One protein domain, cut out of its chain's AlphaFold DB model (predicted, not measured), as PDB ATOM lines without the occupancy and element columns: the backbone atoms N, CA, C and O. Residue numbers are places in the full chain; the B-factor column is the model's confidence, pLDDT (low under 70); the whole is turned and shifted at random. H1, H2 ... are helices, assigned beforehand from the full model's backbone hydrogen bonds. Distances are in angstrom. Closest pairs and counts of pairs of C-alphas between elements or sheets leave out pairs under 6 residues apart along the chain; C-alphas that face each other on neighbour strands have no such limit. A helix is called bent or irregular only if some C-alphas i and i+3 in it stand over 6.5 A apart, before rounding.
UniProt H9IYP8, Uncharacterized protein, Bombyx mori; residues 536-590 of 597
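Overview. This is residues 536 to 590 of the 597 residues of an uncharacterized protein of Bombyx mori (UniProt H9IYP8). The shape is a thin, lopsided U of two helices: the shorter helix H1 runs into a tight turn, and the longer helix H2 folds back from it, nearly alongside but with an open gap between the two. They come close only near the turn, and H2, which makes most of the length, runs on well past the beginning of H1. The printed part has 55 residues, with two named helices in the order H1, H2 and no named strand, and its class is all helix. It is extended, with a radius of gyration of the C-alphas of 16.3 A and spans of 54 by 22 by 6 A.

Arrangement. H1, residues 536 to 552, and H2, residues 557 to 590, run opposite ways at a shallow tilt of 9 degrees. They are close but not clearly touching, with 1 pair of C-alphas within 8 A. This closest pair is Ser 550 and Leu 560, whose C-alphas are 7.6 A apart. The helix centres are 18.9 A apart. In H1 and H2 every O i to N i+4 pair is within hydrogen-bond range.

Along the chain. H1 begins at C-alpha 536, (325.243, 241.981, 128.331), and measures 24.8 A from first to last C-alpha. H2 begins at C-alpha 557, (301.835, 253.708, 135.184), and ends at C-alpha 590, (325.590, 211.859, 124.630), 49.3 A away. Neither helix is bent.

Size, cuts and confidence. The two C-alphas farthest apart, those of Ser 555 and Val 590, are 54.3 A apart. Residues 536 to 545, 551 to 558 and 565 to 590 stand free. The link from H1 to H2 is tight, with 4 residues, and the printed part has no cut. The mean pLDDT of the printed part is 78.4; the model's confidence is under 70 at residue 550 and residues 553 to 558.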
ATOM      1  N   VAL A 536     325.231 241.071 127.169       83.25
ATOM      2  CA  VAL A 536     325.243 241.981 128.331       83.25
ATOM      3  C   VAL A 536     325.187 243.450 127.894       83.25
ATOM      4  O   VAL A 536     324.417 244.226 128.461       83.25
ATOM      5  N   GLY A 537     325.937 243.834 126.856       86.62
ATOM      6  CA  GLY A 537     325.930 245.193 126.306       86.62
ATOM      7  C   GLY A 537     324.561 245.609 125.757       86.62
ATOM      8  O   GLY A 537     324.070 246.692 126.077       86.62
ATOM      9  N   SER A 538     323.894 244.727 125.006       78.56
ATOM     10  CA  SER A 538     322.538 244.984 124.500       78.56
ATOM     11  C   SER A 538     321.485 245.044 125.617       78.56
ATOM     12  O   SER A 538     320.621 245.922 125.580       78.56
ATOM     13  N   MET A 539     321.582 244.210 126.662       78.06
ATOM     14  CA  MET A 539     320.712 244.330 127.844       78.06
ATOM     15  C   MET A 539     320.910 245.660 128.585       78.06
ATOM     16  O   MET A 539     319.924 246.289 128.974       78.06
ATOM     17  N   LEU A 540     322.155 246.121 128.747       82.75
ATOM     18  CA  LEU A 540     322.459 247.426 129.347       82.75
ATOM     19  C   LEU A 540     321.903 248.584 128.508       82.75
ATOM     20  O   LEU A 540     321.291 249.494 129.067       82.75
ATOM     21  N   PHE A 541     322.043 248.532 127.180       81.19
ATOM     22  CA  PHE A 541     321.483 249.543 126.277       81.19
ATOM     23  C   PHE A 541     319.953 249.629 126.386       81.19
ATOM     24  O   PHE A 541     319.408 250.717 126.577       81.19
ATOM     25  N   VAL A 542     319.255 248.485 126.359       78.06
ATOM     26  CA  VAL A 542     317.794 248.429 126.548       78.06
ATOM     27  C   VAL A 542     317.394 248.960 127.928       78.06
ATOM     28  O   VAL A 542     316.434 249.718 128.029       78.06
ATOM     29  N   PHE A 543     318.141 248.638 128.989       78.62
ATOM     30  CA  PHE A 543     317.852 249.138 130.336       78.62
ATOM     31  C   PHE A 543     317.998 250.667 130.439       78.62
ATOM     32  O   PHE A 543     317.116 251.330 130.988       78.62
ATOM     33  N   VAL A 544     319.061 251.241 129.864       79.25
ATOM     34  CA  VAL A 544     319.276 252.699 129.807       79.25
ATOM     35  C   VAL A 544     318.183 253.387 128.980       79.25
ATOM     36  O   VAL A 544     317.624 254.390 129.428       79.25
ATOM     37  N   ALA A 545     317.814 252.827 127.824       75.56
ATOM     38  CA  ALA A 545     316.724 253.344 126.998       75.56
ATOM     39  C   ALA A 545     315.376 253.319 127.743       75.56
ATOM     40  O   ALA A 545     314.671 254.328 127.781       75.56
ATOM     41  N   CYS A 546     315.039 252.207 128.408       74.56
ATOM     42  CA  CYS A 546     313.827 252.091 129.223       74.56
ATOM     43  C   CYS A 546     313.819 253.064 130.414       74.56
ATOM     44  O   CYS A 546     312.770 253.635 130.711       74.56
ATOM     45  N   HIS A 547     314.963 253.299 131.068       79.25
ATOM     46  CA  HIS A 547     315.073 254.306 132.128       79.25
ATOM     47  C   HIS A 547     314.785 255.711 131.585       79.25
ATOM     48  O   HIS A 547     313.980 256.441 132.160       79.25
ATOM     49  N   LYS A 548     315.377 256.073 130.439       75.75
ATOM     50  CA  LYS A 548     315.187 257.393 129.821       75.75
ATOM     51  C   LYS A 548     313.749 257.617 129.344       75.75
ATOM     52  O   LYS A 548     313.173 258.668 129.610       75.75
ATOM     53  N   LEU A 549     313.123 256.603 128.746       71.12
ATOM     54  CA  LEU A 549     311.694 256.619 128.407       71.12
ATOM     55  C   LEU A 549     310.800 256.741 129.655       71.12
ATOM     56  O   LEU A 549     309.802 257.458 129.623       71.12
ATOM     57  N   SER A 550     311.166 256.109 130.776       69.56
ATOM     58  CA  SER A 550     310.415 256.233 132.033       69.56
ATOM     59  C   SER A 550     310.527 257.618 132.685       69.56
ATOM     60  O   SER A 550     309.620 257.993 133.427       69.56
ATOM     61  N   GLU A 551     311.592 258.383 132.428       72.25
ATOM     62  CA  GLU A 551     311.704 259.785 132.866       72.25
ATOM     63  C   GLU A 551     310.774 260.713 132.064       72.25
ATOM     64  O   GLU A 551     310.235 261.674 132.614       72.25
ATOM     65  N   MET A 552     310.549 260.413 130.778       73.06
ATOM     66  CA  MET A 552     309.752 261.252 129.870       73.06
ATOM     67  C   MET A 552     308.229 261.138 130.082       73.06
ATOM     68  O   MET A 552     307.504 262.085 129.789       73.06
ATOM     69  N   PHE A 553     307.722 260.018 130.614       69.81
ATOM     70  CA  PHE A 553     306.277 259.741 130.718       69.81
ATOM     71  C   PHE A 553     305.755 259.687 132.168       69.81
ATOM     72  O   PHE A 553     305.318 258.641 132.655       69.81
ATOM     73  N   GLN A 554     305.718 260.835 132.858       61.66
ATOM     74  CA  GLN A 554     305.323 260.921 134.282       61.66
ATOM     75  C   GLN A 554     303.901 260.415 134.626       61.66
ATOM     76  O   GLN A 554     303.628 260.110 135.787       61.66
ATOM     77  N   SER A 555     302.990 260.280 133.656       61.06
ATOM     78  CA  SER A 555     301.625 259.751 133.857       61.06
ATOM     79  C   SER A 555     301.476 258.243 133.562       61.06
ATOM     80  O   SER A 555     300.423 257.654 133.812       61.06
ATOM     81  N   GLY A 556     302.521 257.584 133.051       61.12
ATOM     82  CA  GLY A 556     302.441 256.307 132.330       61.12
ATOM     83  C   GLY A 556     302.415 255.005 133.147       61.12
ATOM     84  O   GLY A 556     302.953 254.008 132.669       61.12
ATOM     85  N   ARG A 557     301.804 254.940 134.344       67.44
ATOM     86  CA  ARG A 557     301.835 253.708 135.184       67.44
ATOM     87  C   ARG A 557     301.349 252.438 134.466       67.44
ATOM     88  O   ARG A 557     301.909 251.368 134.688       67.44
ATOM     89  N   TYR A 558     300.351 252.549 133.588       68.62
ATOM     90  CA  TYR A 558     299.876 251.425 132.767       68.62
ATOM     91  C   TYR A 558     300.865 251.022 131.665       68.62
ATOM     92  O   TYR A 558     300.988 249.835 131.366       68.62
ATOM     93  N   TYR A 559     301.600 251.980 131.094       72.25
ATOM     94  CA  TYR A 559     302.597 251.715 130.056       72.25
ATOM     95  C   TYR A 559     303.782 250.929 130.627       72.25
ATOM     96  O   TYR A 559     304.189 249.929 130.045       72.25
ATOM     97  N   LEU A 560     304.257 251.293 131.827       73.06
ATOM     98  CA  LEU A 560     305.318 250.554 132.521       73.06
ATOM     99  C   LEU A 560     304.929 249.086 132.771       73.06
ATOM    100  O   LEU A 560     305.734 248.193 132.526       73.06
ATOM    101  N   ILE A 561     303.690 248.817 133.201       80.06
ATOM    102  CA  ILE A 561     303.185 247.445 133.397       80.06
ATOM    103  C   ILE A 561     303.138 246.680 132.065       80.06
ATOM    104  O   ILE A 561     303.526 245.513 132.014       80.06
ATOM    105  N   MET A 562     302.705 247.329 130.982       77.31
ATOM    106  CA  MET A 562     302.601 246.708 129.657       77.31
ATOM    107  C   MET A 562     303.981 246.378 129.061       77.31
ATOM    108  O   MET A 562     304.187 245.263 128.580       77.31
ATOM    109  N   VAL A 563     304.946 247.298 129.176       79.81
ATOM    110  CA  VAL A 563     306.345 247.100 128.758       79.81
ATOM    111  C   VAL A 563     307.023 246.017 129.600       79.81
ATOM    112  O   VAL A 563     307.642 245.118 129.039       79.81
ATOM    113  N   MET A 564     306.857 246.029 130.926       81.50
ATOM    114  CA  MET A 564     307.401 244.975 131.795       81.50
ATOM    115  C   MET A 564     306.788 243.602 131.487       81.50
ATOM    116  O   MET A 564     307.501 242.602 131.511       81.50
ATOM    117  N   GLY A 565     305.501 243.541 131.125       88.69
ATOM    118  CA  GLY A 565     304.856 242.321 130.633       88.69
ATOM    119  C   GLY A 565     305.474 241.803 129.328       88.69
ATOM    120  O   GLY A 565     305.766 240.611 129.221       88.69
ATOM    121  N   TRP A 566     305.742 242.691 128.365       85.88
ATOM    122  CA  TRP A 566     306.447 242.353 127.121       85.88
ATOM    123  C   TRP A 566     307.878 241.862 127.371       85.88
ATOM    124  O   TRP A 566     308.248 240.799 126.877       85.88
ATOM    125  N   VAL A 567     308.661 242.580 128.183       81.94
ATOM    126  CA  VAL A 567     310.038 242.196 128.541       81.94
ATOM    127  C   VAL A 567     310.062 240.852 129.272       81.94
ATOM    128  O   VAL A 567     310.885 239.999 128.948       81.94
ATOM    129  N   TYR A 568     309.135 240.604 130.202       85.75
ATOM    130  CA  TYR A 568     309.035 239.324 130.909       85.75
ATOM    131  C   TYR A 568     308.685 238.158 129.970       85.75
ATOM    132  O   TYR A 568     309.236 237.061 130.102       85.75
ATOM    133  N   ASN A 569     307.801 238.386 128.994       83.62
ATOM    134  CA  ASN A 569     307.435 237.378 128.002       83.62
ATOM    135  C   ASN A 569     308.612 237.082 127.049       83.62
ATOM    136  O   ASN A 569     308.987 235.925 126.866       83.62
ATOM    137  N   LEU A 570     309.289 238.123 126.550       82.81
ATOM    138  CA  LEU A 570     310.496 238.000 125.723       82.81
ATOM    139  C   LEU A 570     311.631 237.261 126.455       82.81
ATOM    140  O   LEU A 570     312.233 236.346 125.897       82.81
ATOM    141  N   MET A 571     311.875 237.592 127.727       81.38
ATOM    142  CA  MET A 571     312.843 236.890 128.582       81.38
ATOM    143  C   MET A 571     312.450 235.428 128.832       81.38
ATOM    144  O   MET A 571     313.323 234.563 128.915       81.38
ATOM    145  N   SER A 572     311.152 235.121 128.906       85.00
ATOM    146  CA  SER A 572     310.661 233.744 129.034       85.00
ATOM    147  C   SER A 572     310.917 232.929 127.759       85.00
ATOM    148  O   SER A 572     311.385 231.796 127.853       85.00
ATOM    149  N   VAL A 573     310.699 233.513 126.572       82.88
ATOM    150  CA  VAL A 573     311.020 232.887 125.275       82.88
ATOM    151  C   VAL A 573     312.531 232.696 125.106       82.88
ATOM    152  O   VAL A 573     312.972 231.594 124.789       82.88
ATOM    153  N   LEU A 574     313.344 233.718 125.397       78.56
ATOM    154  CA  LEU A 574     314.810 233.616 125.375       78.56
ATOM    155  C   LEU A 574     315.321 232.508 126.303       78.56
ATOM    156  O   LEU A 574     316.145 231.689 125.897       78.56
ATOM    157  N   ARG A 575     314.790 232.424 127.529       88.12
ATOM    158  CA  ARG A 575     315.152 231.374 128.489       88.12
ATOM    159  C   ARG A 575     314.782 229.976 127.988       88.12
ATOM    160  O   ARG A 575     315.564 229.050 128.190       88.12
ATOM    161  N   LEU A 576     313.631 229.811 127.333       83.69
ATOM    162  CA  LEU A 576     313.242 228.540 126.715       83.69
ATOM    163  C   LEU A 576     314.176 228.165 125.556       83.69
ATOM    164  O   LEU A 576     314.649 227.033 125.524       83.69
ATOM    165  N   ASN A 577     314.519 229.111 124.679       78.75
ATOM    166  CA  ASN A 577     315.431 228.875 123.553       78.75
ATOM    167  C   ASN A 577     316.852 228.506 124.019       78.75
ATOM    168  O   ASN A 577     317.457 227.586 123.473       78.75
ATOM    169  N   ILE A 578     317.368 229.155 125.069       83.56
ATOM    170  CA  ILE A 578     318.665 228.806 125.680       83.56
ATOM    171  C   ILE A 578     318.619 227.394 126.289       83.56
ATOM    172  O   ILE A 578     319.569 226.625 126.142       83.56
ATOM    173  N   ILE A 579     317.507 227.015 126.929       87.81
ATOM    174  CA  ILE A 579     317.311 225.665 127.480       87.81
ATOM    175  C   ILE A 579     317.193 224.610 126.365       87.81
ATOM    176  O   ILE A 579     317.750 223.523 126.509       87.81
ATOM    177  N   GLU A 580     316.517 224.905 125.252       81.94
ATOM    178  CA  GLU A 580     316.483 224.034 124.066       81.94
ATOM    179  C   GLU A 580     317.881 223.853 123.458       81.94
ATOM    180  O   GLU A 580     318.305 222.718 123.244       81.94
ATOM    181  N   ALA A 581     318.645 224.936 123.275       79.62
ATOM    182  CA  ALA A 581     320.018 224.874 122.774       79.62
ATOM    183  C   ALA A 581     320.934 224.032 123.686       79.62
ATOM    184  O   ALA A 581     321.670 223.173 123.197       79.62
ATOM    185  N   TYR A 582     320.834 224.194 125.012       84.12
ATOM    186  CA  TYR A 582     321.567 223.366 125.977       84.12
ATOM    187  C   TYR A 582     321.144 221.889 125.948       84.12
ATOM    188  O   TYR A 582     321.999 221.009 126.051       84.12
ATOM    189  N   LYS A 583     319.852 221.576 125.769       86.25
ATOM    190  CA  LYS A 583     319.398 220.187 125.566       86.25
ATOM    191  C   LYS A 583     319.926 219.600 124.259       86.25
ATOM    192  O   LYS A 583     320.247 218.415 124.228       86.25
ATOM    193  N   LEU A 584     320.002 220.397 123.191       78.06
ATOM    194  CA  LEU A 584     320.515 219.957 121.894       78.06
ATOM    195  C   LEU A 584     322.013 219.633 121.991       78.06
ATOM    196  O   LEU A 584     322.417 218.539 121.612       78.06
ATOM    197  N   GLN A 585     322.796 220.521 122.615       79.19
ATOM    198  CA  GLN A 585     324.196 220.295 123.000       79.19
ATOM    199  C   GLN A 585     324.377 219.014 123.833       79.19
ATOM    200  O   GLN A 585     325.216 218.178 123.505       79.19
ATOM    201  N   LEU A 586     323.560 218.812 124.874       81.25
ATOM    202  CA  LEU A 586     323.630 217.613 125.719       81.25
ATOM    203  C   LEU A 586     323.276 216.326 124.959       81.25
ATOM    204  O   LEU A 586     323.947 215.316 125.153       81.25
ATOM    205  N   ARG A 587     322.278 216.348 124.063       82.44
ATOM    206  CA  ARG A 587     321.989 215.210 123.168       82.44
ATOM    207  C   ARG A 587     323.166 214.912 122.247       82.44
ATOM    208  O   ARG A 587     323.533 213.751 122.119       82.44
ATOM    209  N   TYR A 588     323.764 215.943 121.651       76.06
ATOM    210  CA  TYR A 588     324.912 215.793 120.759       76.06
ATOM    211  C   TYR A 588     326.096 215.155 121.498       76.06
ATOM    212  O   TYR A 588     326.655 214.168 121.037       76.06
ATOM    213  N   ARG A 589     326.409 215.633 122.709       73.38
ATOM    214  CA  ARG A 589     327.472 215.058 123.545       73.38
ATOM    215  C   ARG A 589     327.212 213.588 123.900       73.38
ATOM    216  O   ARG A 589     328.104 212.765 123.747       73.38
ATOM    217  N   VAL A 590     325.982 213.242 124.285       81.12
ATOM    218  CA  VAL A 590     325.590 211.859 124.630       81.12
ATOM    219  C   VAL A 590     325.532 210.923 123.410       81.12
ATOM    220  O   VAL A 590     325.678 209.716 123.573       81.12
TER     221      VAL A 590